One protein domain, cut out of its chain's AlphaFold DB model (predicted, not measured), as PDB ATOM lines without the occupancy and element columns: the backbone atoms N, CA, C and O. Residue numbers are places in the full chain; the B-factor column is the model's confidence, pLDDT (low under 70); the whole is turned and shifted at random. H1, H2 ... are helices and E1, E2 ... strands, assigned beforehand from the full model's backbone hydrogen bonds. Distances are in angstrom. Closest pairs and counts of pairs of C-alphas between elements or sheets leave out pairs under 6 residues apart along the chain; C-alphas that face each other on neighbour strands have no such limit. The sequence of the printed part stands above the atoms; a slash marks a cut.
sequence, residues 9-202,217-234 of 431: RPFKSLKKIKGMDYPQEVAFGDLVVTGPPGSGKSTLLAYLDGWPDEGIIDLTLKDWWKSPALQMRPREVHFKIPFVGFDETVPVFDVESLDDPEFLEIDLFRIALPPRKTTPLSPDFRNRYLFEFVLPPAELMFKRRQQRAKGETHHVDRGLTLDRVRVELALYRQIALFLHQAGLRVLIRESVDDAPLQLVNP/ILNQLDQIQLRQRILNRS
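Overview. This is residues 9 to 202 and 217 to 234 of the 431 residues of the protein "Putative GAF sensor protein" of Magnetococcus massalia (strain MO-1) (UniProt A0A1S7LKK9). A strongly twisted, mostly parallel sheet of six strands, E3 to E8, makes the core, and helices H1 and H4 pack on it, running along its strands. H3 packs on the first part of H4, the small hairpin of E1 and E2 is a separate two-stranded piece, and H5 lies off beyond a cut, with residues 217 to 222 sticking out free. The printed part has 212 residues, with five named helices and nine named strands in the order E1 E2 E3 H1 E4 E5 E6 H2 E7 H3 H4 E8 E9 H5; the class is mixed, helices and strands, though under half of the residues, 105, are in named elements. The large sheet is branched and mixed, with E6 alone antiparallel to its neighbour. The whole is compact, with a radius of gyration of the C-alphas of 17.4 A and spans of 54 by 44 by 33 A.

Arrangement. Strands E1, residues 14 to 17, and E2, residues 20 to 23, form an antiparallel hairpin, with N 15 and O 22 within hydrogen-bond range at 2.7 A. E3, residues 31 to 34, has E5, residues 75 to 82, on one side and E7, residues 130 to 134, on the other side, both parallel to it; N 33 and O 75 are 2.9 A apart, N 34 and O 132 2.8 A. H1, residues 41 to 47, is on this sheet, over E5, at a height of 7.9 A over the sheet; it runs along the strands, at 12 degrees to E5 on the local plane, and the closest C-alphas of the two are those of Lys 41 and Glu 76, 6.6 A apart. E5 has three neighbours: E3 and E6, residues 89 to 91, lie on one side of it, and E4, residues 51 to 58, on the other side. E4 and E5 are parallel, with N 55 and O 76 at 2.8 A; E5 and E6 form an antiparallel hairpin, with N 81 and O 90 at 3.0 A. H2, residues 125 to 128, is only just not on the sheet, with 4 pairs of C-alphas within 10 A. E7, helices H3, residues 138 to 149, and H4, residues 162 to 181, and E8, residues 185 to 189, make a strand-helix-strand unit, two parallel neighbour strands with helices between, whose crossover is right-handed; N 133 and O 187 are 2.8 A apart. H4 is on the sheet at a height of 8.5 A over it; the closest C-alphas of H4 and E8 are those of His 180 and Val 186, 5.6 A apart. H3 touches H4 with residues 138 to 142 alone, at a steep tilt of 60 degrees, opposite ways; their closest C-alphas, of Ala 138 and Arg 166, are 5.6 A apart. E9, residues 197 to 199, pairs with no named strand, but residues 9 to 10 pair antiparallel with its residues 197 to 198. H5, residues 217 to 234, is apart from H4. In H1, H3, H4 and H5 every O i to N i+4 pair is within hydrogen-bond range; H2 is too short for such a pair, and its one O i to N i+3 pair is not within range.

Along the chain. E1 begins at C-alpha 14, (7.954, 10.315, -30.264). E4 is 19.4 A long and E5 22.5 A from first to last C-alpha. H3 is 16.0 A long, and H4, the longest helix by residues, runs 28.6 A from C-alpha 162 at (21.333, -9.715, -6.272). H5 is 24.8 A long and ends at C-alpha 234, (40.388, -13.098, -25.027).

Size, cuts and confidence. The C-alphas of Gly 151 and Ile 217, the two farthest apart, are 55.4 A from each other. Residues 203 to 216 are cut out, and C-alphas 202 and 217 are 21.5 A apart across the cut. The links E4 to E5, E6 to H2 and H3 to H4 are long, with 16, 33 and 12 residues. The mean pLDDT of the printed part is 75.5; 56 residues are under 70, among them 92 to 105, 149 to 159 and 217 to 234, and the mean for H5 is 45.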
ATOM      1  N   ARG A   9      20.408   9.001 -24.067       82.94
ATOM      2  CA  ARG A   9      19.681  10.266 -24.234       82.94
ATOM      3  C   ARG A   9      18.227  10.021 -24.646       82.94
ATOM      4  O   ARG A   9      17.959   9.051 -25.359       82.94
ATOM      5  N   PRO A  10      17.285  10.898 -24.271       84.81
ATOM      6  CA  PRO A  10      15.904  10.792 -24.727       84.81
ATOM      7  C   PRO A  10      15.783  11.109 -26.226       84.81
ATOM      8  O   PRO A  10      16.535  11.921 -26.775       84.81
ATOM      9  N   PHE A  11      14.807  10.494 -26.897       82.00
ATOM     10  CA  PHE A  11      14.489  10.824 -28.288       82.00
ATOM     11  C   PHE A  11      13.784  12.183 -28.397       82.00
ATOM     12  O   PHE A  11      12.934  12.530 -27.581       82.00
ATOM     13  N   LYS A  12      14.107  12.946 -29.451       77.69
ATOM     14  CA  LYS A  12      13.533  14.283 -29.697       77.69
ATOM     15  C   LYS A  12      12.080  14.247 -30.175       77.69
ATOM     16  O   LYS A  12      11.339  15.193 -29.933       77.69
ATOM     17  N   SER A  13      11.686  13.192 -30.887       81.44
ATOM     18  CA  SER A  13      10.342  13.045 -31.440       81.44
ATOM     19  C   SER A  13       9.815  11.633 -31.209       81.44
ATOM     20  O   SER A  13      10.455  10.638 -31.556       81.44
ATOM     21  N   LEU A  14       8.625  11.559 -30.618       87.88
ATOM     22  CA  LEU A  14       7.954  10.315 -30.264       87.88
ATOM     23  C   LEU A  14       6.614  10.215 -31.002       87.88
ATOM     24  O   LEU A  14       5.985  11.220 -31.342       87.88
ATOM     25  N   LYS A  15       6.185   8.986 -31.261       88.56
ATOM     26  CA  LYS A  15       4.867   8.603 -31.757       88.56
ATOM     27  C   LYS A  15       4.330   7.465 -30.903       88.56
ATOM     28  O   LYS A  15       5.101   6.672 -30.369       88.56
ATOM     29  N   LYS A  16       3.007   7.340 -30.850       86.56
ATOM     30  CA  LYS A  16       2.366   6.231 -30.150       86.56
ATOM     31  C   LYS A  16       2.172   5.041 -31.075       86.56
ATOM     32  O   LYS A  16       1.529   5.158 -32.117       86.56
ATOM     33  N   ILE A  17       2.686   3.889 -30.670       83.56
ATOM     34  CA  ILE A  17       2.409   2.593 -31.284       83.56
ATOM     35  C   ILE A  17       1.684   1.765 -30.227       83.56
ATOM     36  O   ILE A  17       2.235   1.518 -29.161       83.56
ATOM     37  N   LYS A  18       0.420   1.401 -30.489       81.31
ATOM     38  CA  LYS A  18      -0.426   0.642 -29.542       81.31
ATOM     39  C   LYS A  18      -0.490   1.261 -28.129       81.31
ATOM     40  O   LYS A  18      -0.636   0.566 -27.137       81.31
ATOM     41  N   GLY A  19      -0.410   2.592 -28.047       78.88
ATOM     42  CA  GLY A  19      -0.470   3.344 -26.787       78.88
ATOM     43  C   GLY A  19       0.882   3.623 -26.124       78.88
ATOM     44  O   GLY A  19       0.919   4.468 -25.235       78.88
ATOM     45  N   MET A  20       1.972   3.011 -26.598       83.00
ATOM     46  CA  MET A  20       3.329   3.197 -26.070       83.00
ATOM     47  C   MET A  20       4.169   4.133 -26.936       83.00
ATOM     48  O   MET A  20       3.995   4.186 -28.157       83.00
ATOM     49  N   ASP A  21       5.088   4.862 -26.306       85.56
ATOM     50  CA  ASP A  21       5.929   5.844 -26.984       85.56
ATOM     51  C   ASP A  21       7.121   5.179 -27.688       85.56
ATOM     52  O   ASP A  21       7.879   4.411 -27.091       85.56
ATOM     53  N   TYR A  22       7.288   5.509 -28.970       87.31
ATOM     54  CA  TYR A  22       8.370   5.057 -29.845       87.31
ATOM     55  C   TYR A  22       8.896   6.207 -30.710       87.31
ATOM     56  O   TYR A  22       8.136   7.115 -31.034       87.31
ATOM     57  N   PRO A  23      10.158   6.183 -31.164       85.19
ATOM     58  CA  PRO A  23      10.663   7.185 -32.101       85.19
ATOM     59  C   PRO A  23       9.881   7.182 -33.424       85.19
ATOM     60  O   PRO A  23       9.406   6.138 -33.884       85.19
ATOM     61  N   GLN A  24       9.763   8.343 -34.078       81.75
ATOM     62  CA  GLN A  24       8.948   8.479 -35.299       81.75
ATOM     63  C   GLN A  24       9.356   7.519 -36.432       81.75
ATOM     64  O   GLN A  24       8.497   7.030 -37.169       81.75
ATOM     65  N   GLU A  25      10.640   7.193 -36.519       82.88
ATOM     66  CA  GLU A  25      11.251   6.349 -37.555       82.88
ATOM     67  C   GLU A  25      11.009   4.841 -37.356       82.88
ATOM     68  O   GLU A  25      11.382   4.025 -38.197       82.88
ATOM     69  N   VAL A  26      10.405   4.433 -36.238       84.06
ATOM     70  CA  VAL A  26      10.246   3.015 -35.884       84.06
ATOM     71  C   VAL A  26       8.954   2.445 -36.447       84.06
ATOM     72  O   VAL A  26       7.871   2.896 -36.085       84.06
ATOM     73  N   ALA A  27       9.020   1.435 -37.311       85.19
ATOM     74  CA  ALA A  27       7.825   0.701 -37.714       85.19
ATOM     75  C   ALA A  27       7.519  -0.427 -36.716       85.19
ATOM     76  O   ALA A  27       8.422  -1.056 -36.174       85.19
ATOM     77  N   PHE A  28       6.233  -0.726 -36.516       82.38
ATOM     78  CA  PHE A  28       5.792  -1.819 -35.639       82.38
ATOM     79  C   PHE A  28       6.410  -3.172 -36.031       82.38
ATOM     80  O   PHE A  28       6.826  -3.942 -35.174       82.38
ATOM     81  N   GLY A  29       6.548  -3.435 -37.335       82.25
ATOM     82  CA  GLY A  29       7.141  -4.672 -37.852       82.25
ATOM     83  C   GLY A  29       8.661  -4.785 -37.691       82.25
ATOM     84  O   GLY A  29       9.200  -5.846 -37.995       82.25
ATOM     85  N   ASP A  30       9.353  -3.739 -37.230       85.81
ATOM     86  CA  ASP A  30      10.806  -3.769 -37.017       85.81
ATOM     87  C   ASP A  30      11.173  -4.304 -35.626       85.81
ATOM     88  O   ASP A  30      12.310  -4.728 -35.421       85.81
ATOM     89  N   LEU A  31      10.225  -4.279 -34.682       88.62
ATOM     90  CA  LEU A  31      10.467  -4.462 -33.253       88.62
ATOM     91  C   LEU A  31      10.860  -5.899 -32.892       88.62
ATOM     92  O   LEU A  31      10.153  -6.861 -33.201       88.62
ATOM     93  N   VAL A  32      11.971  -6.023 -32.173       90.25
ATOM     94  CA  VAL A  32      12.450  -7.257 -31.550       90.25
ATOM     95  C   VAL A  32      12.774  -6.938 -30.097       90.25
ATOM     96  O   VAL A  32      13.674  -6.147 -29.825       90.25
ATOM     97  N   VAL A  33      12.037  -7.531 -29.162       90.06
ATOM     98  CA  VAL A  33      12.169  -7.239 -27.728       90.06
ATOM     99  C   VAL A  33      13.139  -8.228 -27.095       90.06
ATOM    100  O   VAL A  33      13.012  -9.434 -27.278       90.06
ATOM    101  N   THR A  34      14.107  -7.736 -26.328       90.81
ATOM    102  CA  THR A  34      15.097  -8.567 -25.637       90.81
ATOM    103  C   THR A  34      15.491  -7.970 -24.284       90.81
ATOM    104  O   THR A  34      15.137  -6.842 -23.948       90.81
ATOM    105  N   GLY A  35      16.184  -8.748 -23.456       86.75
ATOM    106  CA  GLY A  35      16.577  -8.356 -22.102       86.75
ATOM    107  C   GLY A  35      16.639  -9.530 -21.117       86.75
ATOM    108  O   GLY A  35      16.199 -10.642 -21.433       86.75
ATOM    109  N   PRO A  36      17.148  -9.299 -19.899       84.44
ATOM    110  CA  PRO A  36      17.317 -10.335 -18.884       84.44
ATOM    111  C   PRO A  36      15.980 -10.862 -18.329       84.44
ATOM    112  O   PRO A  36      14.944 -10.188 -18.428       84.44
ATOM    113  N   PRO A  37      15.931 -12.088 -17.776       80.31
ATOM    114  CA  PRO A  37      14.710 -12.648 -17.202       80.31
ATOM    115  C   PRO A  37      14.111 -11.717 -16.149       80.31
ATOM    116  O   PRO A  37      14.790 -11.254 -15.241       80.31
ATOM    117  N   GLY A  38      12.811 -11.440 -16.244       74.75
ATOM    118  CA  GLY A  38      12.153 -10.534 -15.301       74.75
ATOM    119  C   GLY A  38      12.238  -9.049 -15.580       74.75
ATOM    120  O   GLY A  38      11.712  -8.270 -14.783       74.75
ATOM    121  N   SER A  39      12.822  -8.654 -16.708       81.81
ATOM    122  CA  SER A  39      12.795  -7.260 -17.133       81.81
ATOM    123  C   SER A  39      11.400  -6.772 -17.549       81.81
ATOM    124  O   SER A  39      11.136  -5.576 -17.496       81.81
ATOM    125  N   GLY A  40      10.474  -7.685 -17.866       80.62
ATOM    126  CA  GLY A  40       9.104  -7.355 -18.285       80.62
ATOM    127  C   GLY A  40       8.864  -7.472 -19.792       80.62
ATOM    128  O   GLY A  40       7.888  -6.919 -20.287       80.62
ATOM    129  N   LYS A  41       9.722  -8.197 -20.521       86.31
ATOM    130  CA  LYS A  41       9.614  -8.423 -21.976       86.31
ATOM    131  C   LYS A  41       8.250  -8.965 -22.398       86.31
ATOM    132  O   LYS A  41       7.602  -8.356 -23.237       86.31
ATOM    133  N   SER A  42       7.780 -10.034 -21.759       83.19
ATOM    134  CA  SER A  42       6.502 -10.661 -22.110       83.19
ATOM    135  C   SER A  42       5.318  -9.737 -21.806       83.19
ATOM    136  O   SER A  42       4.335  -9.719 -22.539       83.19
ATOM    137  N   THR A  43       5.435  -8.896 -20.771       84.06
ATOM    138  CA  THR A  43       4.461  -7.835 -20.474       84.06
ATOM    139  C   THR A  43       4.462  -6.761 -21.563       84.06
ATOM    140  O   THR A  43       3.397  -6.405 -22.060       84.06
ATOM    141  N   LEU A  44       5.639  -6.284 -21.982       83.62
ATOM    142  CA  LEU A  44       5.779  -5.322 -23.079       83.62
ATOM    143  C   LEU A  44       5.206  -5.884 -24.387       83.62
ATOM    144  O   LEU A  44       4.490  -5.195 -25.111       83.62
ATOM    145  N   LEU A  45       5.479  -7.155 -24.670       85.00
ATOM    146  CA  LEU A  45       5.007  -7.828 -25.870       85.00
ATOM    147  C   LEU A  45       3.485  -8.007 -25.876       85.00
ATOM    148  O   LEU A  45       2.862  -7.813 -26.917       85.00
ATOM    149  N   ALA A  46       2.887  -8.304 -24.718       83.88
ATOM    150  CA  ALA A  46       1.438  -8.366 -24.559       83.88
ATOM    151  C   ALA A  46       0.772  -7.009 -24.848       83.88
ATOM    152  O   ALA A  46      -0.240  -6.972 -25.539       83.88
ATOM    153  N   TYR A  47       1.362  -5.891 -24.405       84.56
ATOM    154  CA  TYR A  47       0.863  -4.550 -24.747       84.56
ATOM    155  C   TYR A  47       0.972  -4.220 -26.240       84.56
ATOM    156  O   TYR A  47       0.152  -3.474 -26.774       84.56
ATOM    157  N   LEU A  48       1.977  -4.768 -26.925       83.19
ATOM    158  CA  LEU A  48       2.159  -4.585 -28.364       83.19
ATOM    159  C   LEU A  48       1.240  -5.476 -29.212       83.19
ATOM    160  O   LEU A  48       1.260  -5.323 -30.429       83.19
ATOM    161  N   ASP A  49       0.456  -6.386 -28.622       82.50
ATOM    162  CA  ASP A  49      -0.200  -7.494 -29.337       82.50
ATOM    163  C   ASP A  49       0.811  -8.311 -30.180       82.50
ATOM    164  O   ASP A  49       0.555  -8.668 -31.334       82.50
ATOM    165  N   GLY A  50       2.014  -8.537 -29.634       80.94
ATOM    166  CA  GLY A  50       3.091  -9.277 -30.293       80.94
ATOM    167  C   GLY A  50       2.907 -10.798 -30.265       80.94
ATOM    168  O   GLY A  50       1.990 -11.334 -29.644       80.94
ATOM    169  N   TRP A  51       3.798 -11.515 -30.952       80.06
ATOM    170  CA  TRP A  51       3.742 -12.978 -31.026       80.06
ATOM    171  C   TRP A  51       4.106 -13.635 -29.688       80.06
ATOM    172  O   TRP A  51       5.182 -13.347 -29.178       80.06
ATOM    173  N   PRO A  52       3.274 -14.546 -29.148       67.06
ATOM    174  CA  PRO A  52       3.410 -15.032 -27.771       67.06
ATOM    175  C   PRO A  52       4.599 -15.975 -27.547       67.06
ATOM    176  O   PRO A  52       5.051 -16.111 -26.415       67.06
ATOM    177  N   ASP A  53       5.104 -16.624 -28.598       75.25
ATOM    178  CA  ASP A  53       6.210 -17.569 -28.466       75.25
ATOM    179  C   ASP A  53       7.551 -16.838 -28.361       75.25
ATOM    180  O   ASP A  53       7.885 -15.992 -29.192       75.25
ATOM    181  N   GLU A  54       8.390 -17.232 -27.408       78.75
ATOM    182  CA  GLU A  54       9.763 -16.737 -27.302       78.75
ATOM    183  C   GLU A  54      10.627 -17.293 -28.444       78.75
ATOM    184  O   GLU A  54      10.453 -18.423 -28.910       78.75
ATOM    185  N   GLY A  55      11.531 -16.473 -28.974       82.56
ATOM    186  CA  GLY A  55      12.549 -16.889 -29.934       82.56
ATOM    187  C   GLY A  55      13.907 -17.049 -29.258       82.56
ATOM    188  O   GLY A  55      14.263 -16.261 -28.387       82.56
ATOM    189  N   ILE A  56      14.707 -18.019 -29.695       84.75
ATOM    190  CA  ILE A  56      16.117 -18.125 -29.297       84.75
ATOM    191  C   ILE A  56      16.981 -17.881 -30.530       84.75
ATOM    192  O   ILE A  56      16.771 -18.493 -31.579       84.75
ATOM    193  N   ILE A  57      17.946 -16.973 -30.407       87.75
ATOM    194  CA  ILE A  57      18.895 -16.636 -31.465       87.75
ATOM    195  C   ILE A  57      20.303 -16.889 -30.963       87.75
ATOM    196  O   ILE A  57      20.736 -16.300 -29.978       87.75
ATOM    197  N   ASP A  58      21.030 -17.729 -31.686       86.81
ATOM    198  CA  ASP A  58      22.462 -17.876 -31.493       86.81
ATOM    199  C   ASP A  58      23.204 -16.828 -32.322       86.81
ATOM    200  O   ASP A  58      23.165 -16.844 -33.555       86.81
ATOM    201  N   LEU A  59      23.863 -15.908 -31.619       85.75
ATOM    202  CA  LEU A  59      24.607 -14.812 -32.225       85.75
ATOM    203  C   LEU A  59      25.862 -15.280 -32.971       85.75
ATOM    204  O   LEU A  59      26.410 -14.509 -33.755       85.75
ATOM    205  N   THR A  60      26.309 -16.523 -32.783       79.31
ATOM    206  CA  THR A  60      27.489 -17.073 -33.467       79.31
ATOM    207  C   THR A  60      27.210 -17.625 -34.856       79.31
ATOM    208  O   THR A  60      28.118 -17.778 -35.676       79.31
ATOM    209  N   LEU A  61      25.940 -17.880 -35.173       82.75
ATOM    210  CA  LEU A  61      25.567 -18.418 -36.470       82.75
ATOM    211  C   LEU A  61      25.713 -17.349 -37.556       82.75
ATOM    212  O   LEU A  61      25.093 -16.290 -37.497       82.75
ATOM    213  N   LYS A  62      26.467 -17.671 -38.611       74.00
ATOM    214  CA  LYS A  62      26.791 -16.774 -39.738       74.00
ATOM    215  C   LYS A  62      25.588 -16.095 -40.405       74.00
ATOM    216  O   LYS A  62      25.789 -15.122 -41.105       74.00
ATOM    217  N   ASP A  63      24.366 -16.589 -40.239       84.19
ATOM    218  CA  ASP A  63      23.163 -16.036 -40.869       84.19
ATOM    219  C   ASP A  63      21.998 -15.891 -39.874       84.19
ATOM    220  O   ASP A  63      20.828 -15.964 -40.255       84.19
ATOM    221  N   TRP A  64      22.283 -15.676 -38.584       88.00
ATOM    222  CA  TRP A  64      21.246 -15.608 -37.544       88.00
ATOM    223  C   TRP A  64      20.178 -14.530 -37.808       88.00
ATOM    224  O   TRP A  64      19.016 -14.705 -37.446       88.00
ATOM    225  N   TRP A  65      20.512 -13.455 -38.529       86.62
ATOM    226  CA  TRP A  65      19.568 -12.410 -38.960       86.62
ATOM    227  C   TRP A  65      18.534 -12.878 -40.000       86.62
ATOM    228  O   TRP A  65      17.617 -12.127 -40.343       86.62
ATOM    229  N   LYS A  66      18.676 -14.096 -40.530       86.88
ATOM    230  CA  LYS A  66      17.683 -14.785 -41.372       86.88
ATOM    231  C   LYS A  66      16.882 -15.830 -40.591       86.88
ATOM    232  O   LYS A  66      16.049 -16.511 -41.190       86.88
ATOM    233  N   SER A  67      17.131 -15.972 -39.286       86.94
ATOM    234  CA  SER A  67      16.467 -16.963 -38.444       86.94
ATOM    235  C   SER A  67      14.939 -16.834 -38.531       86.94
ATOM    236  O   SER A  67      14.419 -15.712 -38.490       86.94
ATOM    237  N   PRO A  68      14.196 -17.956 -38.593       84.56
ATOM    238  CA  PRO A  68      12.736 -17.955 -38.504       84.56
ATOM    239  C   PRO A  68      12.205 -17.218 -37.267       84.56
ATOM    240  O   PRO A  68      11.141 -16.605 -37.329       84.56
ATOM    241  N   ALA A  69      12.983 -17.194 -36.176       84.81
ATOM    242  CA  ALA A  69      12.650 -16.469 -34.951       84.81
ATOM    243  C   ALA A  69      12.459 -14.953 -35.164       84.81
ATOM    244  O   ALA A  69      11.781 -14.314 -34.368       84.81
ATOM    245  N   LEU A  70      13.010 -14.379 -36.243       84.94
ATOM    246  CA  LEU A  70      12.896 -12.955 -36.589       84.94
ATOM    247  C   LEU A  70      11.845 -12.656 -37.670       84.94
ATOM    248  O   LEU A  70      11.680 -11.501 -38.065       84.94
ATOM    249  N   GLN A  71      11.153 -13.670 -38.202       82.25
ATOM    250  CA  GLN A  71      10.184 -13.463 -39.284       82.25
ATOM    251  C   GLN A  71       8.892 -12.822 -38.769       82.25
ATOM    252  O   GLN A  71       8.435 -11.826 -39.339       82.25
ATOM    253  N   MET A  72       8.350 -13.356 -37.672       81.44
ATOM    254  CA  MET A  72       7.130 -12.865 -37.030       81.44
ATOM    255  C   MET A  72       7.493 -11.829 -35.969       81.44
ATOM    256  O   MET A  72       8.243 -12.136 -35.046       81.44
ATOM    257  N   ARG A  73       7.005 -10.595 -36.132       85.62
ATOM    258  CA  ARG A  73       7.353  -9.431 -35.304       85.62
ATOM    259  C   ARG A  73       6.107  -8.573 -35.047       85.62
ATOM    260  O   ARG A  73       5.259  -8.515 -35.942       85.62
ATOM    261  N   PRO A  74       6.005  -7.886 -33.895       86.12
ATOM    262  CA  PRO A  74       6.945  -7.863 -32.769       86.12
ATOM    263  C   PRO A  74       7.035  -9.208 -32.048       86.12
ATOM    264  O   PRO A  74       6.035  -9.922 -31.956       86.12
ATOM    265  N   ARG A  75       8.223  -9.562 -31.552       87.94
ATOM    266  CA  ARG A  75       8.455 -10.819 -30.823       87.94
ATOM    267  C   ARG A  75       9.558 -10.669 -29.780       87.94
ATOM    268  O   ARG A  75      10.478  -9.870 -29.962       87.94
ATOM    269  N   GLU A  76       9.455 -11.450 -28.710       89.38
ATOM    270  CA  GLU A  76      10.482 -11.596 -27.681       89.38
ATOM    271  C   GLU A  76      11.578 -12.577 -28.119       89.38
ATOM    272  O   GLU A  76      11.293 -13.665 -28.622       89.38
ATOM    273  N   VAL A  77      12.841 -12.186 -27.932       89.06
ATOM    274  CA  VAL A  77      14.010 -12.984 -28.302       89.06
ATOM    275  C   VAL A  77      15.050 -13.023 -27.186       89.06
ATOM    276  O   VAL A  77      15.444 -11.995 -26.627       89.06
ATOM    277  N   HIS A  78      15.585 -14.219 -26.951       86.81
ATOM    278  CA  HIS A  78      16.751 -14.475 -26.119       86.81
ATOM    279  C   HIS A  78      17.987 -14.761 -26.968       86.81
ATOM    280  O   HIS A  78      17.933 -15.522 -27.936       86.81
ATOM    281  N   PHE A  79      19.117 -14.174 -26.579       87.31
ATOM    282  CA  PHE A  79      20.399 -14.438 -27.218       87.31
ATOM    283  C   PHE A  79      21.119 -15.589 -26.523       87.31
ATOM    284  O   PHE A  79      21.264 -15.573 -25.299       87.31
ATOM    285  N   LYS A  80      21.606 -16.549 -27.311       85.75
ATOM    286  CA  LYS A  80      22.726 -17.399 -26.908       85.75
ATOM    287  C   LYS A  80      24.017 -16.672 -27.228       85.75
ATOM    288  O   LYS A  80      24.169 -16.122 -28.325       85.75
ATOM    289  N   ILE A  81      24.911 -16.662 -26.254       82.69
ATOM    290  CA  ILE A  81      26.117 -15.853 -26.281       82.69
ATOM    291  C   ILE A  81      27.326 -16.769 -26.134       82.69
ATOM    292  O   ILE A  81      27.292 -17.695 -25.323       82.69
ATOM    293  N   PRO A  82      28.383 -16.534 -26.920       79.94
ATOM    294  CA  PRO A  82      29.669 -17.176 -26.704       79.94
ATOM    295  C   PRO A  82      30.398 -16.534 -25.513       79.94
ATOM    296  O   PRO A  82      30.514 -15.310 -25.435       79.94
ATOM    297  N   PHE A  83      30.924 -17.354 -24.608       75.06
ATOM    298  CA  PHE A  83      31.773 -16.906 -23.501       75.06
ATOM    299  C   PHE A  83      33.227 -17.314 -23.745       75.06
ATOM    300  O   PHE A  83      33.497 -18.337 -24.378       75.06
ATOM    301  N   VAL A  84      34.171 -16.508 -23.258       66.31
ATOM    302  CA  VAL A  84      35.605 -16.813 -23.362       66.31
ATOM    303  C   VAL A  84      35.906 -18.098 -22.585       66.31
ATOM    304  O   VAL A  84      35.530 -18.222 -21.424       66.31
ATOM    305  N   GLY A  85      36.590 -19.048 -23.227       62.19
ATOM    306  CA  GLY A  85      36.945 -20.341 -22.627       62.19
ATOM    307  C   GLY A  85      35.881 -21.437 -22.756       62.19
ATOM    308  O   GLY A  85      36.145 -22.561 -22.346       62.19
ATOM    309  N   PHE A  86      34.724 -21.146 -23.365       65.69
ATOM    310  CA  PHE A  86      33.652 -22.122 -23.577       65.69
ATOM    311  C   PHE A  86      33.339 -22.299 -25.062       65.69
ATOM    312  O   PHE A  86      33.045 -21.332 -25.765       65.69
ATOM    313  N   ASP A  87      33.344 -23.541 -25.549       61.88
ATOM    314  CA  ASP A  87      33.025 -23.843 -26.950       61.88
ATOM    315  C   ASP A  87      31.526 -23.702 -27.255       61.88
ATOM    316  O   ASP A  87      31.151 -23.329 -28.369       61.88
ATOM    317  N   GLU A  88      30.653 -23.932 -26.277       71.38
ATOM    318  CA  GLU A  88      29.203 -23.843 -26.456       71.38
ATOM    319  C   GLU A  88      28.658 -22.431 -26.201       71.38
ATOM    320  O   GLU A  88      29.212 -21.637 -25.440       71.38
ATOM    321  N   THR A  89      27.549 -22.103 -26.870       75.88
ATOM    322  CA  THR A  89      26.819 -20.849 -26.666       75.88
ATOM    323  C   THR A  89      25.672 -21.073 -25.693       75.88
ATOM    324  O   THR A  89      24.805 -21.932 -25.891       75.88
ATOM    325  N   VAL A  90      25.631 -20.257 -24.646       75.88
ATOM    326  CA  VAL A  90      24.674 -20.413 -23.548       75.88
ATOM    327  C   VAL A  90      23.800 -19.161 -23.476       75.88
ATOM    328  O   VAL A  90      24.287 -18.049 -23.718       75.88
ATOM    329  N   PRO A  91      22.481 -19.281 -23.238       75.94
ATOM    330  CA  PRO A  91      21.664 -18.109 -22.966       75.94
ATOM    331  C   PRO A  91      22.092 -17.454 -21.645       75.94
ATOM    332  O   PRO A  91      22.424 -18.139 -20.686       75.94
ATOM    333  N   VAL A  92      22.022 -16.120 -21.567       67.75
ATOM    334  CA  VAL A  92      22.512 -15.322 -20.412       67.75
ATOM    335  C   VAL A  92      21.977 -15.790 -19.054       67.75
ATOM    336  O   VAL A  92      22.599 -15.563 -18.025       67.75
ATOM    337  N   PHE A  93      20.808 -16.420 -19.029       64.75
ATOM    338  CA  PHE A  93      20.149 -16.841 -17.799       64.75
ATOM    339  C   PHE A  93      20.503 -18.264 -17.339       64.75
ATOM    340  O   PHE A  93      20.245 -18.596 -16.185       64.75
ATOM    341  N   ASP A  94      21.114 -19.076 -18.206       66.44
ATOM    342  CA  ASP A  94      21.534 -20.462 -17.932       66.44
ATOM    343  C   ASP A  94      23.041 -20.559 -17.642       66.44
ATOM    344  O   ASP A  94      23.705 -21.571 -17.845       66.44
ATOM    345  N   VAL A  95      23.600 -19.452 -17.162       61.03
ATOM    346  CA  VAL A  95      25.010 -19.301 -16.801       61.03
ATOM    347  C   VAL A  95      25.450 -20.264 -15.682       61.03
ATOM    348  O   VAL A  95      26.637 -20.519 -15.538       61.03
ATOM    349  N   GLU A  96      24.519 -20.854 -14.925       56.97
ATOM    350  CA  GLU A  96      24.818 -21.897 -13.922       56.97
ATOM    351  C   GLU A  96      25.395 -23.183 -14.518       56.97
ATOM    352  O   GLU A  96      26.019 -23.956 -13.798       56.97
ATOM    353  N   SER A  97      25.185 -23.422 -15.814       51.88
ATOM    354  CA  SER A  97      25.817 -24.535 -16.528       51.88
ATOM    355  C   SER A  97      27.322 -24.339 -16.750       51.88
ATOM    356  O   SER A  97      27.992 -25.269 -17.191       51.88
ATOM    357  N   LEU A  98      27.853 -23.146 -16.462       53.91
ATOM    358  CA  LEU A  98      29.254 -22.796 -16.658       53.91
ATOM    359  C   LEU A  98      30.007 -22.927 -15.329       53.91
ATOM    360  O   LEU A  98      29.570 -22.396 -14.308       53.91
ATOM    361  N   ASP A  99      31.150 -23.616 -15.361       48.03
ATOM    362  CA  ASP A  99      31.897 -24.060 -14.173       48.03
ATOM    363  C   ASP A  99      32.404 -22.922 -13.258       48.03
ATOM    364  O   ASP A  99      32.778 -23.192 -12.117       48.03
ATOM    365  N   ASP A 100      32.396 -21.657 -13.711       54.72
ATOM    366  CA  ASP A 100      32.817 -20.508 -12.895       54.72
ATOM    367  C   ASP A 100      32.165 -19.163 -13.321       54.72
ATOM    368  O   ASP A 100      32.581 -18.535 -14.304       54.72
ATOM    369  N   PRO A 101      31.126 -18.682 -12.607       55.06
ATOM    370  CA  PRO A 101      30.413 -17.456 -12.953       55.06
ATOM    371  C   PRO A 101      31.114 -16.154 -12.533       55.06
ATOM    372  O   PRO A 101      30.700 -15.082 -12.983       55.06
ATOM    373  N   GLU A 102      32.167 -16.204 -11.705       52.53
ATOM    374  CA  GLU A 102      32.853 -14.996 -11.209       52.53
ATOM    375  C   GLU A 102      33.672 -14.279 -12.299       52.53
ATOM    376  O   GLU A 102      34.031 -13.107 -12.148       52.53
ATOM    377  N   PHE A 103      33.910 -14.939 -13.440       52.78
ATOM    378  CA  PHE A 103      34.804 -14.452 -14.492       52.78
ATOM    379  C   PHE A 103      34.258 -14.590 -15.921       52.78
ATOM    380  O   PHE A 103      35.030 -14.759 -16.869       52.78
ATOM    381  N   LEU A 104      32.941 -14.481 -16.091       65.81
ATOM    382  CA  LEU A 104      32.298 -14.556 -17.403       65.81
ATOM    383  C   LEU A 104      32.540 -13.300 -18.238       65.81
ATOM    384  O   LEU A 104      31.976 -12.235 -17.982       65.81
ATOM    385  N   GLU A 105      33.335 -13.454 -19.291       67.62
ATOM    386  CA  GLU A 105      33.519 -12.447 -20.331       67.62
ATOM    387  C   GLU A 105      32.901 -12.934 -21.647       67.62
ATOM    388  O   GLU A 105      33.066 -14.091 -22.043       67.62
ATOM    389  N   ILE A 106      32.167 -12.050 -22.329       71.75
ATOM    390  CA  ILE A 106      31.565 -12.346 -23.633       71.75
ATOM    391  C   ILE A 106      32.660 -12.406 -24.699       71.75
ATOM    392  O   ILE A 106      33.391 -11.435 -24.901       71.75
ATOM    393  N   ASP A 107      32.699 -13.495 -25.466       70.19
ATOM    394  CA  ASP A 107      33.552 -13.606 -26.645       70.19
ATOM    395  C   ASP A 107      32.906 -12.905 -27.853       70.19
ATOM    396  O   ASP A 107      32.258 -13.502 -28.720       70.19
ATOM    397  N   LEU A 108      33.092 -11.585 -27.917       70.56
ATOM    398  CA  LEU A 108      32.537 -10.734 -28.970       70.56
ATOM    399  C   LEU A 108      32.997 -11.125 -30.392       70.56
ATOM    400  O   LEU A 108      32.348 -10.719 -31.356       70.56
ATOM    401  N   PHE A 109      34.066 -11.915 -30.565       64.25
ATOM    402  CA  PHE A 109      34.520 -12.359 -31.894       64.25
ATOM    403  C   PHE A 109      33.616 -13.352 -32.553       64.25
ATOM    404  O   PHE A 109      33.463 -13.365 -33.775       64.25
ATOM    405  N   ARG A 110      33.097 -14.246 -31.725       71.62
ATOM    406  CA  ARG A 110      32.277 -15.334 -32.203       71.62
ATOM    407  C   ARG A 110      30.907 -14.819 -32.604       71.62
ATOM    408  O   ARG A 110      30.234 -15.504 -33.355       71.62
ATOM    409  N   ILE A 111      30.525 -13.607 -32.187       79.12
ATOM    410  CA  ILE A 111      29.297 -12.950 -32.627       79.12
ATOM    411  C   ILE A 111      29.400 -12.580 -34.113       79.12
ATOM    412  O   ILE A 111      30.118 -11.666 -34.522       79.12
ATOM    413  N   ALA A 112      28.615 -13.270 -34.934       77.06
ATOM    414  CA  ALA A 112      28.425 -12.927 -36.329       77.06
ATOM    415  C   ALA A 112      27.602 -11.635 -36.437       77.06
ATOM    416  O   ALA A 112      26.589 -11.457 -35.761       77.06
ATOM    417  N   LEU A 113      28.003 -10.725 -37.322       77.88
ATOM    418  CA  LEU A 113      27.279  -9.478 -37.573       77.88
ATOM    419  C   LEU A 113      26.617  -9.509 -38.952       77.88
ATOM    420  O   LEU A 113      27.257  -9.961 -39.909       77.88
ATOM    421  N   PRO A 114      25.391  -8.966 -39.105       78.25
ATOM    422  CA  PRO A 114      24.767  -8.854 -40.414       78.25
ATOM    423  C   PRO A 114      25.656  -8.046 -41.366       78.25
ATOM    424  O   PRO A 114      26.243  -7.034 -40.945       78.25
ATOM    425  N   PRO A 115      25.767  -8.441 -42.647       73.56
ATOM    426  CA  PRO A 115      26.543  -7.687 -43.620       73.56
ATOM    427  C   PRO A 115      25.968  -6.275 -43.766       73.56
ATOM    428  O   PRO A 115      24.754  -6.071 -43.675       73.56
ATOM    429  N   ARG A 116      26.845  -5.289 -43.982       68.88
ATOM    430  CA  ARG A 116      26.406  -3.949 -44.392       68.88
ATOM    431  C   ARG A 116      25.820  -4.029 -45.799       68.88
ATOM    432  O   ARG A 116      26.219  -4.875 -46.598       68.88
ATOM    433  N   LYS A 117      24.875  -3.139 -46.093       68.62
ATOM    434  CA  LYS A 117      24.290  -3.008 -47.427       68.62
ATOM    435  C   LYS A 117      25.402  -2.665 -48.429       68.62
ATOM    436  O   LYS A 117      26.027  -1.620 -48.303       68.62
ATOM    437  N   THR A 118      25.655  -3.542 -49.401       59.31
ATOM    438  CA  THR A 118      26.731  -3.364 -50.396       59.31
ATOM    439  C   THR A 118      26.233  -2.722 -51.685       59.31
ATOM    440  O   THR A 118      26.975  -2.021 -52.364       59.31
ATOM    441  N   THR A 119      24.965  -2.942 -52.032       63.56
ATOM    442  CA  THR A 119      24.331  -2.375 -53.229       63.56
ATOM    443  C   THR A 119      22.907  -1.900 -52.926       63.56
ATOM    444  O   THR A 119      22.285  -2.398 -51.982       63.56
ATOM    445  N   PRO A 120      22.328  -0.976 -53.718       68.50
ATOM    446  CA  PRO A 120      20.977  -0.451 -53.484       68.50
ATOM    447  C   PRO A 120      19.883  -1.528 -53.401       68.50
ATOM    448  O   PRO A 120      18.930  -1.353 -52.642       68.50
ATOM    449  N   LEU A 121      20.059  -2.635 -54.135       70.56
ATOM    450  CA  LEU A 121      19.150  -3.787 -54.211       70.56
ATOM    451  C   LEU A 121      19.430  -4.869 -53.155       70.56
ATOM    452  O   LEU A 121      18.611  -5.766 -52.967       70.56
ATOM    453  N   SER A 122      20.579  -4.816 -52.473       71.19
ATOM    454  CA  SER A 122      20.893  -5.777 -51.412       71.19
ATOM    455  C   SER A 122      20.018  -5.542 -50.168       71.19
ATOM    456  O   SER A 122      19.717  -4.389 -49.837       71.19
ATOM    457  N   PRO A 123      19.591  -6.615 -49.474       75.69
ATOM    458  CA  PRO A 123      18.778  -6.499 -48.269       75.69
ATOM    459  C   PRO A 123      19.567  -5.843 -47.131       75.69
ATOM    460  O   PRO A 123      20.659  -6.285 -46.778       75.69
ATOM    461  N   ASP A 124      18.981  -4.814 -46.524       83.38
ATOM    462  CA  ASP A 124      19.564  -4.113 -45.383       83.38
ATOM    463  C   ASP A 124      19.134  -4.765 -44.065       83.38
ATOM    464  O   ASP A 124      18.163  -4.362 -43.424       83.38
ATOM    465  N   PHE A 125      19.845  -5.820 -43.666       82.44
ATOM    466  CA  PHE A 125      19.541  -6.541 -42.430       82.44
ATOM    467  C   PHE A 125      19.800  -5.715 -41.163       82.44
ATOM    468  O   PHE A 125      19.198  -6.010 -40.134       82.44
ATOM    469  N   ARG A 126      20.659  -4.688 -41.220       81.81
ATOM    470  CA  ARG A 126      20.999  -3.861 -40.051       81.81
ATOM    471  C   ARG A 126      19.907  -2.851 -39.721       81.81
ATOM    472  O   ARG A 126      19.644  -2.619 -38.547       81.81
ATOM    473  N   ASN A 127      19.240  -2.310 -40.742       83.25
ATOM    474  CA  ASN A 127      18.112  -1.393 -40.556       83.25
ATOM    475  C   ASN A 127      16.748  -2.093 -40.470       83.25
ATOM    476  O   ASN A 127      15.788  -1.499 -39.976       83.25
ATOM    477  N   ARG A 128      16.663  -3.358 -40.909       84.06
ATOM    478  CA  ARG A 128      15.436  -4.175 -40.897       84.06
ATOM    479  C   ARG A 128      14.916  -4.516 -39.498       84.06
ATOM    480  O   ARG A 128      13.722  -4.781 -39.355       84.06
ATOM    481  N   TYR A 129      15.798  -4.580 -38.507       88.62
ATOM    482  CA  TYR A 129      15.453  -4.958 -37.139       88.62
ATOM    483  C   TYR A 129      15.799  -3.822 -36.185       88.62
ATOM    484  O   TYR A 129      16.875  -3.236 -36.283       88.62
ATOM    485  N   LEU A 130      14.888  -3.542 -35.259       89.62
ATOM    486  CA  LEU A 130      15.108  -2.672 -34.117       89.62
ATOM    487  C   LEU A 130      15.084  -3.527 -32.854       89.62
ATOM    488  O   LEU A 130      14.036  -4.058 -32.486       89.62
ATOM    489  N   PHE A 131      16.234  -3.640 -32.197       91.44
ATOM    490  CA  PHE A 131      16.365  -4.372 -30.943       91.44
ATOM    491  C   PHE A 131      16.038  -3.455 -29.766       91.44
ATOM    492  O   PHE A 131      16.779  -2.518 -29.475       91.44
ATOM    493  N   GLU A 132      14.926  -3.726 -29.094       91.44
ATOM    494  CA  GLU A 132      14.497  -3.041 -27.879       91.44
ATOM    495  C   GLU A 132      14.964  -3.837 -26.655       91.44
ATOM    496  O   GLU A 132      14.450  -4.915 -26.360       91.44
ATOM    497  N   PHE A 133      15.971  -3.308 -25.960       92.00
ATOM    498  CA  PHE A 133      16.526  -3.860 -24.730       92.00
ATOM    499  C   PHE A 133      15.776  -3.303 -23.521       92.00
ATOM    500  O   PHE A 133      15.892  -2.122 -23.192       92.00
ATOM    501  N   VAL A 134      15.041  -4.170 -22.830       90.19
ATOM    502  CA  VAL A 134      14.365  -3.831 -21.572       90.19
ATOM    503  C   VAL A 134      15.321  -4.121 -20.416       90.19
ATOM    504  O   VAL A 134      15.556  -5.289 -20.093       90.19
ATOM    505  N   LEU A 135      15.887  -3.071 -19.816       89.31
ATOM    506  CA  LEU A 135      16.968  -3.118 -18.822       89.31
ATOM    507  C   LEU A 135      16.602  -2.332 -17.543       89.31
ATOM    508  O   LEU A 135      17.155  -1.258 -17.311       89.31
ATOM    509  N   PRO A 136      15.686  -2.843 -16.697       87.12
ATOM    510  CA  PRO A 136      15.366  -2.210 -15.424       87.12
ATOM    511  C   PRO A 136      16.528  -2.292 -14.427       87.12
ATOM    512  O   PRO A 136      17.398  -3.159 -14.560       87.12
ATOM    513  N   PRO A 137      16.498  -1.470 -13.363       86.31
ATOM    514  CA  PRO A 137      17.436  -1.578 -12.252       86.31
ATOM    515  C   PRO A 137      17.469  -2.989 -11.652       86.31
ATOM    516  O   PRO A 137      16.428  -3.646 -11.493       86.31
ATOM    517  N   ALA A 138      18.666  -3.442 -11.273       84.25
ATOM    518  CA  ALA A 138      18.899  -4.793 -10.769       84.25
ATOM    519  C   ALA A 138      18.055  -5.102  -9.519       84.25
ATOM    520  O   ALA A 138      17.529  -6.205  -9.376       84.25
ATOM    521  N   GLU A 139      17.838  -4.119  -8.643       85.38
ATOM    522  CA  GLU A 139      17.040  -4.267  -7.422       85.38
ATOM    523  C   GLU A 139      15.561  -4.541  -7.733       85.38
ATOM    524  O   GLU A 139      14.909  -5.350  -7.063       85.38
ATOM    525  N   LEU A 140      15.019  -3.879  -8.761       84.31
ATOM    526  CA  LEU A 140      13.641  -4.079  -9.203       84.31
ATOM    527  C   LEU A 140      13.480  -5.462  -9.838       84.31
ATOM    528  O   LEU A 140      12.526  -6.184  -9.532       84.31
ATOM    529  N   MET A 141      14.436  -5.849 -10.681       83.38
ATOM    530  CA  MET A 141      14.496  -7.176 -11.285       83.38
ATOM    531  C   MET A 141      14.572  -8.283 -10.234       83.38
ATOM    532  O   MET A 141      13.793  -9.237 -10.295       83.38
ATOM    533  N   PHE A 142      15.443  -8.129  -9.238       84.62
ATOM    534  CA  PHE A 142      15.604  -9.080  -8.144       84.62
ATOM    535  C   PHE A 142      14.297  -9.272  -7.368       84.62
ATOM    536  O   PHE A 142      13.851 -10.405  -7.195       84.62
ATOM    537  N   LYS A 143      13.601  -8.186  -6.997       84.56
ATOM    538  CA  LYS A 143      12.284  -8.269  -6.336       84.56
ATOM    539  C   LYS A 143      11.247  -9.002  -7.194       84.56
ATOM    540  O   LYS A 143      10.543  -9.879  -6.691       84.56
ATOM    541  N   ARG A 144      11.170  -8.687  -8.494       83.06
ATOM    542  CA  ARG A 144      10.235  -9.328  -9.442       83.06
ATOM    543  C   ARG A 144      10.533 -10.813  -9.651       83.06
ATOM    544  O   ARG A 144       9.611 -11.600  -9.856       83.06
ATOM    545  N   ARG A 145      11.808 -11.211  -9.673       81.25
ATOM    546  CA  ARG A 145      12.227 -12.620  -9.789       81.25
ATOM    547  C   ARG A 145      12.008 -13.376  -8.478       81.25
ATOM    548  O   ARG A 145      11.455 -14.463  -8.505       81.25
ATOM    549  N   GLN A 146      12.279 -12.762  -7.326       80.50
ATOM    550  CA  GLN A 146      12.007 -13.362  -6.015       80.50
ATOM    551  C   GLN A 146      10.508 -13.630  -5.793       80.50
ATOM    552  O   GLN A 146      10.138 -14.651  -5.216       80.50
ATOM    553  N   GLN A 147       9.627 -12.742  -6.263       77.06
ATOM    554  CA  GLN A 147       8.176 -12.963  -6.221       77.06
ATOM    555  C   GLN A 147       7.727 -14.117  -7.128       77.06
ATOM    556  O   GLN A 147       6.847 -14.875  -6.734       77.06
ATOM    557  N   ARG A 148       8.348 -14.283  -8.304       73.19
ATOM    558  CA  ARG A 148       8.070 -15.403  -9.220       73.19
ATOM    559  C   ARG A 148       8.623 -16.735  -8.718       73.19
ATOM    560  O   ARG A 148       7.921 -17.735  -8.799       73.19
ATOM    561  N   ALA A 149       9.806 -16.734  -8.105       68.81
ATOM    562  CA  ALA A 149      10.410 -17.916  -7.489       68.81
ATOM    563  C   ALA A 149       9.506 -18.541  -6.410       68.81
ATOM    564  O   ALA A 149       9.412 -19.760  -6.314       68.81
ATOM    565  N   LYS A 150       8.775 -17.712  -5.647       65.94
ATOM    566  CA  LYS A 150       7.782 -18.172  -4.653       65.94
ATOM    567  C   LYS A 150       6.606 -18.941  -5.265       65.94
ATOM    568  O   LYS A 150       5.927 -19.653  -4.538       65.94
ATOM    569  N   GLY A 151       6.352 -18.771  -6.561       61.66
ATOM    570  CA  GLY A 151       5.330 -19.509  -7.302       61.66
ATOM    571  C   GLY A 151       5.824 -20.815  -7.933       61.66
ATOM    572  O   GLY A 151       5.030 -21.467  -8.596       61.66
ATOM    573  N   GLU A 152       7.108 -21.176  -7.778       56.50
ATOM    574  CA  GLU A 152       7.761 -22.379  -8.341       56.50
ATOM    575  C   GLU A 152       7.639 -22.572  -9.869       56.50
ATOM    576  O   GLU A 152       7.989 -23.626 -10.399       56.50
ATOM    577  N   THR A 153       7.204 -21.559 -10.623       52.72
ATOM    578  CA  THR A 153       6.924 -21.712 -12.060       52.72
ATOM    579  C   THR A 153       8.172 -21.725 -12.950       52.72
ATOM    580  O   THR A 153       8.082 -22.148 -14.102       52.72
ATOM    581  N   HIS A 154       9.340 -21.289 -12.457       56.59
ATOM    582  CA  HIS A 154      10.561 -21.157 -13.264       56.59
ATOM    583  C   HIS A 154      11.814 -21.661 -12.528       56.59
ATOM    584  O   HIS A 154      12.194 -21.153 -11.477       56.59
ATOM    585  N   HIS A 155      12.489 -22.653 -13.119       58.00
ATOM    586  CA  HIS A 155      13.700 -23.300 -12.588       58.00
ATOM    587  C   HIS A 155      14.931 -22.377 -12.572       58.00
ATOM    588  O   HIS A 155      15.795 -22.540 -11.719       58.00
ATOM    589  N   VAL A 156      14.953 -21.375 -13.454       59.09
ATOM    590  CA  VAL A 156      16.027 -20.378 -13.629       59.09
ATOM    591  C   VAL A 156      16.165 -19.422 -12.428       59.09
ATOM    592  O   VAL A 156      17.146 -18.694 -12.311       59.09
ATOM    593  N   ASP A 157      15.182 -19.398 -11.521       63.19
ATOM    594  CA  ASP A 157      15.172 -18.526 -10.337       63.19
ATOM    595  C   ASP A 157      15.628 -19.240  -9.043       63.19
ATOM    596  O   ASP A 157      15.544 -18.669  -7.950       63.19
ATOM    597  N   ARG A 158      16.119 -20.487  -9.133       61.97
ATOM    598  CA  ARG A 158      16.707 -21.200  -7.987       61.97
ATOM    599  C   ARG A 158      18.039 -20.545  -7.600       61.97
ATOM    600  O   ARG A 158      18.836 -20.208  -8.460       61.97
ATOM    601  N   GLY A 159      18.268 -20.322  -6.303       64.38
ATOM    602  CA  GLY A 159      19.531 -19.742  -5.818       64.38
ATOM    603  C   GLY A 159      19.791 -18.286  -6.241       64.38
ATOM    604  O   GLY A 159      20.939 -17.858  -6.276       64.38
ATOM    605  N   LEU A 160      18.746 -17.516  -6.575       72.62
ATOM    606  CA  LEU A 160      18.884 -16.138  -7.054       72.62
ATOM    607  C   LEU A 160      19.539 -15.211  -6.011       72.62
ATOM    608  O   LEU A 160      18.996 -14.997  -4.926       72.62
ATOM    609  N   THR A 161      20.646 -14.573  -6.393       79.00
ATOM    610  CA  THR A 161      21.315 -13.501  -5.638       79.00
ATOM    611  C   THR A 161      21.214 -12.167  -6.381       79.00
ATOM    612  O   THR A 161      21.010 -12.128  -7.597       79.00
ATOM    613  N   LEU A 162      21.341 -11.048  -5.658       80.06
ATOM    614  CA  LEU A 162      21.333  -9.715  -6.272       80.06
ATOM    615  C   LEU A 162      22.529  -9.525  -7.216       80.06
ATOM    616  O   LEU A 162      22.373  -8.965  -8.299       80.06
ATOM    617  N   ASP A 163      23.699 -10.040  -6.838       75.94
ATOM    618  CA  ASP A 163      24.917  -9.916  -7.639       75.94
ATOM    619  C   ASP A 163      24.808 -10.673  -8.964       75.94
ATOM    620  O   ASP A 163      25.212 -10.152 -10.000       75.94
ATOM    621  N   ARG A 164      24.129 -11.826  -8.986       75.25
ATOM    622  CA  ARG A 164      23.827 -12.532 -10.238       75.25
ATOM    623  C   ARG A 164      22.953 -11.701 -11.174       75.25
ATOM    624  O   ARG A 164      23.229 -11.629 -12.367       75.25
ATOM    625  N   VAL A 165      21.926 -11.031 -10.645       79.94
ATOM    626  CA  VAL A 165      21.082 -10.133 -11.454       79.94
ATOM    627  C   VAL A 165      21.902  -8.966 -12.011       79.94
ATOM    628  O   VAL A 165      21.691  -8.573 -13.157       79.94
ATOM    629  N   ARG A 166      22.861  -8.436 -11.240       81.19
ATOM    630  CA  ARG A 166      23.785  -7.394 -11.716       81.19
ATOM    631  C   ARG A 166      24.692  -7.896 -12.835       81.19
ATOM    632  O   ARG A 166      24.838  -7.190 -13.829       81.19
ATOM    633  N   VAL A 167      25.242  -9.105 -12.714       77.00
ATOM    634  CA  VAL A 167      26.067  -9.731 -13.763       77.00
ATOM    635  C   VAL A 167      25.253  -9.940 -15.041       77.00
ATOM    636  O   VAL A 167      25.667  -9.489 -16.105       77.00
ATOM    637  N   GLU A 168      24.060 -10.534 -14.951       79.50
ATOM    638  CA  GLU A 168      23.179 -10.712 -16.114       79.50
ATOM    639  C   GLU A 168      22.846  -9.370 -16.784       79.50
ATOM    640  O   GLU A 168      22.903  -9.242 -18.010       79.50
ATOM    641  N   LEU A 169      22.519  -8.349 -15.986       83.19
ATOM    642  CA  LEU A 169      22.220  -7.013 -16.491       83.19
ATOM    643  C   LEU A 169      23.441  -6.397 -17.189       83.19
ATOM    644  O   LEU A 169      23.295  -5.844 -18.278       83.19
ATOM    645  N   ALA A 170      24.636  -6.525 -16.609       80.19
ATOM    646  CA  ALA A 170      25.883  -6.047 -17.197       80.19
ATOM    647  C   ALA A 170      26.184  -6.726 -18.544       80.19
ATOM    648  O   ALA A 170      26.522  -6.035 -19.508       80.19
ATOM    649  N   LEU A 171      25.968  -8.042 -18.655       81.19
ATOM    650  CA  LEU A 171      26.112  -8.777 -19.916       81.19
ATOM    651  C   LEU A 171      25.154  -8.234 -20.984       81.19
ATOM    652  O   LEU A 171      25.575  -7.913 -22.095       81.19
ATOM    653  N   TYR A 172      23.874  -8.039 -20.649       86.12
ATOM    654  CA  TYR A 172      22.911  -7.452 -21.586       86.12
ATOM    655  C   TYR A 172      23.264  -6.016 -21.995       86.12
ATOM    656  O   TYR A 172      23.092  -5.662 -23.163       86.12
ATOM    657  N   ARG A 173      23.792  -5.202 -21.072       84.44
ATOM    658  CA  ARG A 173      24.288  -3.851 -21.381       84.44
ATOM    659  C   ARG A 173      25.461  -3.898 -22.362       84.44
ATOM    660  O   ARG A 173      25.471  -3.140 -23.331       84.44
ATOM    661  N   GLN A 174      26.401  -4.820 -22.161       80.50
ATOM    662  CA  GLN A 174      27.552  -5.003 -23.045       80.50
ATOM    663  C   GLN A 174      27.126  -5.417 -24.462       80.50
ATOM    664  O   GLN A 174      27.630  -4.859 -25.436       80.50
ATOM    665  N   ILE A 175      26.155  -6.329 -24.599       85.12
ATOM    666  CA  ILE A 175      25.606  -6.722 -25.909       85.12
ATOM    667  C   ILE A 175      24.898  -5.547 -26.577       85.12
ATOM    668  O   ILE A 175      25.098  -5.315 -27.767       85.12
ATOM    669  N   ALA A 176      24.064  -4.811 -25.835       86.44
ATOM    670  CA  ALA A 176      23.331  -3.668 -26.372       86.44
ATOM    671  C   ALA A 176      24.299  -2.627 -26.952       86.44
ATOM    672  O   ALA A 176      24.123  -2.179 -28.087       86.44
ATOM    673  N   LEU A 177      25.360  -2.313 -26.203       82.88
ATOM    674  CA  LEU A 177      26.418  -1.412 -26.646       82.88
ATOM    675  C   LEU A 177      27.162  -1.966 -27.869       82.88
ATOM    676  O   LEU A 177      27.349  -1.242 -28.842       82.88
ATOM    677  N   PHE A 178      27.530  -3.250 -27.859       80.12
ATOM    678  CA  PHE A 178      28.225  -3.890 -28.976       80.12
ATOM    679  C   PHE A 178      27.396  -3.877 -30.267       80.12
ATOM    680  O   PHE A 178      27.899  -3.498 -31.323       80.12
ATOM    681  N   LEU A 179      26.112  -4.242 -30.200       83.44
ATOM    682  CA  LEU A 179      25.220  -4.220 -31.362       83.44
ATOM    683  C   LEU A 179      25.004  -2.792 -31.879       83.44
ATOM    684  O   LEU A 179      24.970  -2.579 -33.093       83.44
ATOM    685  N   HIS A 180      24.903  -1.813 -30.977       83.50
ATOM    686  CA  HIS A 180      24.793  -0.405 -31.345       83.50
ATOM    687  C   HIS A 180      26.052   0.098 -32.066       83.50
ATOM    688  O   HIS A 180      25.950   0.632 -33.170       83.50
ATOM    689  N   GLN A 181      27.241  -0.155 -31.510       74.06
ATOM    690  CA  GLN A 181      28.533   0.192 -32.122       74.06
ATOM    691  C   GLN A 181      28.758  -0.532 -33.453       74.06
ATOM    692  O   GLN A 181      29.310   0.026 -34.401       74.06
ATOM    693  N   ALA A 182      28.267  -1.765 -33.569       70.44
ATOM    694  CA  ALA A 182      28.274  -2.503 -34.820       70.44
ATOM    695  C   ALA A 182      27.342  -1.891 -35.880       70.44
ATOM    696  O   ALA A 182      27.413  -2.306 -37.038       70.44
ATOM    697  N   GLY A 183      26.508  -0.905 -35.540       74.75
ATOM    698  CA  GLY A 183      25.606  -0.200 -36.449       74.75
ATOM    699  C   GLY A 183      24.252  -0.882 -36.636       74.75
ATOM    700  O   GLY A 183      23.642  -0.717 -37.692       74.75
ATOM    701  N   LEU A 184      23.801  -1.691 -35.671       84.56
ATOM    702  CA  LEU A 184      22.409  -2.135 -35.601       84.56
ATOM    703  C   LEU A 184      21.556  -1.093 -34.869       84.56
ATOM    704  O   LEU A 184      22.037  -0.347 -34.012       84.56
ATOM    705  N   ARG A 185      20.257  -1.066 -35.178       88.00
ATOM    706  CA  ARG A 185      19.306  -0.203 -34.473       88.00
ATOM    707  C   ARG A 185      19.010  -0.813 -33.102       88.00
ATOM    708  O   ARG A 185      18.420  -1.890 -33.013       88.00
ATOM    709  N   VAL A 186      19.415  -0.109 -32.048       90.25
ATOM    710  CA  VAL A 186      19.241  -0.519 -30.648       90.25
ATOM    711  C   VAL A 186      18.528   0.589 -29.882       90.25
ATOM    712  O   VAL A 186      18.836   1.769 -30.052       90.25
ATOM    713  N   LEU A 187      17.576   0.197 -29.044       90.06
ATOM    714  CA  LEU A 187      16.798   1.066 -28.167       90.06
ATOM    715  C   LEU A 187      16.835   0.494 -26.753       90.06
ATOM    716  O   LEU A 187      16.794  -0.722 -26.588       90.06
ATOM    717  N   ILE A 188      16.895   1.360 -25.746       90.50
ATOM    718  CA  ILE A 188      16.886   0.953 -24.338       90.50
ATOM    719  C   ILE A 188      15.612   1.439 -23.671       90.50
ATOM    720  O   ILE A 188      15.165   2.554 -23.918       90.50
ATOM    721  N   ARG A 189      15.041   0.610 -22.804       89.12
ATOM    722  CA  ARG A 189      13.886   0.950 -21.978       89.12
ATOM    723  C   ARG A 189      14.125   0.449 -20.555       89.12
ATOM    724  O   ARG A 189      14.468  -0.716 -20.373       89.12
ATOM    725  N   GLU A 190      13.951   1.306 -19.556       86.38
ATOM    726  CA  GLU A 190      14.162   0.933 -18.147       86.38
ATOM    727  C   GLU A 190      12.924   0.245 -17.553       86.38
ATOM    728  O   GLU A 190      13.038  -0.796 -16.907       86.38
ATOM    729  N   SER A 191      11.724   0.742 -17.854       82.88
ATOM    730  CA  SER A 191      10.448   0.099 -17.521       82.88
ATOM    731  C   SER A 191       9.498   0.086 -18.712       82.88
ATOM    732  O   SER A 191       9.596   0.921 -19.604       82.88
ATOM    733  N   VAL A 192       8.530  -0.834 -18.709       78.56
ATOM    734  CA  VAL A 192       7.499  -0.970 -19.758       78.56
ATOM    735  C   VAL A 192       6.830   0.378 -20.066       78.56
ATOM    736  O   VAL A 192       6.672   0.721 -21.236       78.56
ATOM    737  N   ASP A 193       6.547   1.167 -19.029       77.94
ATOM    738  CA  ASP A 193       5.855   2.458 -19.123       77.94
ATOM    739  C   ASP A 193       6.769   3.650 -19.469       77.94
ATOM    740  O   ASP A 193       6.270   4.722 -19.812       77.94
ATOM    741  N   ASP A 194       8.093   3.492 -19.388       82.44
ATOM    742  CA  ASP A 194       9.033   4.608 -19.554       82.44
ATOM    743  C   ASP A 194       9.242   4.967 -21.023       82.44
ATOM    744  O   ASP A 194       9.121   4.136 -21.919       82.44
ATOM    745  N   ALA A 195       9.616   6.212 -21.313       83.00
ATOM    746  CA  ALA A 195       9.986   6.575 -22.674       83.00
ATOM    747  C   ALA A 195      11.258   5.818 -23.115       83.00
ATOM    748  O   ALA A 195      12.174   5.614 -22.315       83.00
ATOM    749  N   PRO A 196      11.355   5.423 -24.394       87.44
ATOM    750  CA  PRO A 196      12.551   4.782 -24.908       87.44
ATOM    751  C   PRO A 196      13.745   5.741 -24.902       87.44
ATOM    752  O   PRO A 196      13.609   6.944 -25.139       87.44
ATOM    753  N   LEU A 197      14.932   5.180 -24.712       87.19
ATOM    754  CA  LEU A 197      16.207   5.877 -24.658       87.19
ATOM    755  C   LEU A 197      17.107   5.451 -25.821       87.19
ATOM    756  O   LEU A 197      17.135   4.288 -26.238       87.19
ATOM    757  N   GLN A 198      17.852   6.417 -26.348       86.19
ATOM    758  CA  GLN A 198      18.851   6.214 -27.388       86.19
ATOM    759  C   GLN A 198      20.227   6.035 -26.747       86.19
ATOM    760  O   GLN A 198      20.637   6.869 -25.941       86.19
ATOM    761  N   LEU A 199      20.957   4.993 -27.145       83.19
ATOM    762  CA  LEU A 199      22.376   4.849 -26.816       83.19
ATOM    763  C   LEU A 199      23.209   5.934 -27.503       83.19
ATOM    764  O   LEU A 199      22.974   6.256 -28.669       83.19
ATOM    765  N   VAL A 200      24.176   6.488 -26.777       76.62
ATOM    766  CA  VAL A 200      25.158   7.442 -27.300       76.62
ATOM    767  C   VAL A 200      26.539   6.817 -27.173       76.62
ATOM    768  O   VAL A 200      26.923   6.356 -26.098       76.62
ATOM    769  N   ASN A 201      27.304   6.803 -28.264       63.84
ATOM    770  CA  ASN A 201      28.692   6.363 -28.200       63.84
ATOM    771  C   ASN A 201      29.517   7.379 -27.386       63.84
ATOM    772  O   ASN A 201      29.401   8.577 -27.643       63.84
ATOM    773  N   PRO A 202      30.412   6.947 -26.476       50.94
ATOM    774  CA  PRO A 202      31.275   7.856 -25.710       50.94
ATOM    775  C   PRO A 202      32.148   8.793 -26.571       50.94
ATOM    776  O   PRO A 202      32.644   9.798 -26.073       50.94
ATOM    777  N   ILE A 217      38.889   2.564 -44.950       39.88
ATOM    778  CA  ILE A 217      40.233   2.327 -44.406       39.88
ATOM    779  C   ILE A 217      40.220   2.490 -42.888       39.88
ATOM    780  O   ILE A 217      40.752   1.636 -42.183       39.88
ATOM    781  N   LEU A 218      39.568   3.541 -42.379       47.62
ATOM    782  CA  LEU A 218      39.398   3.747 -40.938       47.62
ATOM    783  C   LEU A 218      38.518   2.662 -40.308       47.62
ATOM    784  O   LEU A 218      38.871   2.156 -39.257       47.62
ATOM    785  N   ASN A 219      37.458   2.199 -40.979       47.00
ATOM    786  CA  ASN A 219      36.625   1.101 -40.477       47.00
ATOM    787  C   ASN A 219      37.335  -0.256 -40.548       47.00
ATOM    788  O   ASN A 219      37.093  -1.101 -39.688       47.00
ATOM    789  N   GLN A 220      38.187  -0.504 -41.552       41.06
ATOM    790  CA  GLN A 220      39.028  -1.705 -41.564       41.06
ATOM    791  C   GLN A 220      40.085  -1.642 -40.467       41.06
ATOM    792  O   GLN A 220      40.299  -2.647 -39.801       41.06
ATOM    793  N   LEU A 221      40.689  -0.479 -40.223       42.78
ATOM    794  CA  LEU A 221      41.606  -0.270 -39.105       42.78
ATOM    795  C   LEU A 221      40.903  -0.413 -37.760       42.78
ATOM    796  O   LEU A 221      41.415  -1.139 -36.926       42.78
ATOM    797  N   ASP A 222      39.717   0.154 -37.564       48.16
ATOM    798  CA  ASP A 222      38.951   0.009 -36.326       48.16
ATOM    799  C   ASP A 222      38.481  -1.428 -36.131       48.16
ATOM    800  O   ASP A 222      38.570  -1.951 -35.030       48.16
ATOM    801  N   GLN A 223      38.050  -2.127 -37.185       45.69
ATOM    802  CA  GLN A 223      37.718  -3.548 -37.076       45.69
ATOM    803  C   GLN A 223      38.949  -4.410 -36.827       45.69
ATOM    804  O   GLN A 223      38.848  -5.363 -36.066       45.69
ATOM    805  N   ILE A 224      40.098  -4.112 -37.433       47.78
ATOM    806  CA  ILE A 224      41.346  -4.856 -37.220       47.78
ATOM    807  C   ILE A 224      41.928  -4.544 -35.840       47.78
ATOM    808  O   ILE A 224      42.376  -5.465 -35.174       47.78
ATOM    809  N   GLN A 225      41.859  -3.303 -35.364       46.22
ATOM    810  CA  GLN A 225      42.331  -2.873 -34.047       46.22
ATOM    811  C   GLN A 225      41.388  -3.312 -32.935       46.22
ATOM    812  O   GLN A 225      41.853  -3.715 -31.877       46.22
ATOM    813  N   LEU A 226      40.074  -3.288 -33.157       48.06
ATOM    814  CA  LEU A 226      39.095  -3.875 -32.246       48.06
ATOM    815  C   LEU A 226      39.262  -5.395 -32.236       48.06
ATOM    816  O   LEU A 226      39.278  -5.991 -31.164       48.06
ATOM    817  N   ARG A 227      39.490  -6.023 -33.398       48.06
ATOM    818  CA  ARG A 227      39.814  -7.450 -33.453       48.06
ATOM    819  C   ARG A 227      41.157  -7.764 -32.803       48.06
ATOM    820  O   ARG A 227      41.256  -8.775 -32.141       48.06
ATOM    821  N   GLN A 228      42.173  -6.918 -32.902       45.09
ATOM    822  CA  GLN A 228      43.428  -7.117 -32.177       45.09
ATOM    823  C   GLN A 228      43.251  -6.877 -30.679       45.09
ATOM    824  O   GLN A 228      43.717  -7.681 -29.887       45.09
ATOM    825  N   ARG A 229      42.537  -5.826 -30.259       47.47
ATOM    826  CA  ARG A 229      42.288  -5.519 -28.840       47.47
ATOM    827  C   ARG A 229      41.463  -6.589 -28.155       47.47
ATOM    828  O   ARG A 229      41.761  -6.926 -27.018       47.47
ATOM    829  N   ILE A 230      40.434  -7.103 -28.825       47.44
ATOM    830  CA  ILE A 230      39.623  -8.175 -28.264       47.44
ATOM    831  C   ILE A 230      40.434  -9.491 -28.340       47.44
ATOM    832  O   ILE A 230      40.355 -10.247 -27.387       47.44
ATOM    833  N   LEU A 231      41.281  -9.752 -29.363       44.00
ATOM    834  CA  LEU A 231      42.062 -11.002 -29.498       44.00
ATOM    835  C   LEU A 231      43.111 -11.026 -28.395       44.00
ATOM    836  O   LEU A 231      43.319 -12.044 -27.758       44.00
ATOM    837  N   ASN A 232      43.692  -9.868 -28.102       45.03
ATOM    838  CA  ASN A 232      44.630  -9.671 -27.008       45.03
ATOM    839  C   ASN A 232      43.949  -9.613 -25.626       45.03
ATOM    840  O   ASN A 232      44.650  -9.692 -24.620       45.03
ATOM    841  N   ARG A 233      42.616  -9.464 -25.548       41.75
ATOM    842  CA  ARG A 233      41.835  -9.594 -24.299       41.75
ATOM    843  C   ARG A 233      41.378 -11.034 -24.058       41.75
ATOM    844  O   ARG A 233      41.507 -11.519 -22.940       41.75
ATOM    845  N   SER A 234      40.882 -11.718 -25.093       40.44
ATOM    846  CA  SER A 234      40.388 -13.098 -25.027       40.44
ATOM    847  C   SER A 234      41.517 -14.128 -24.971       40.44
ATOM    848  O   SER A 234      41.369 -15.158 -24.312       40.44
TER     849      SER A 234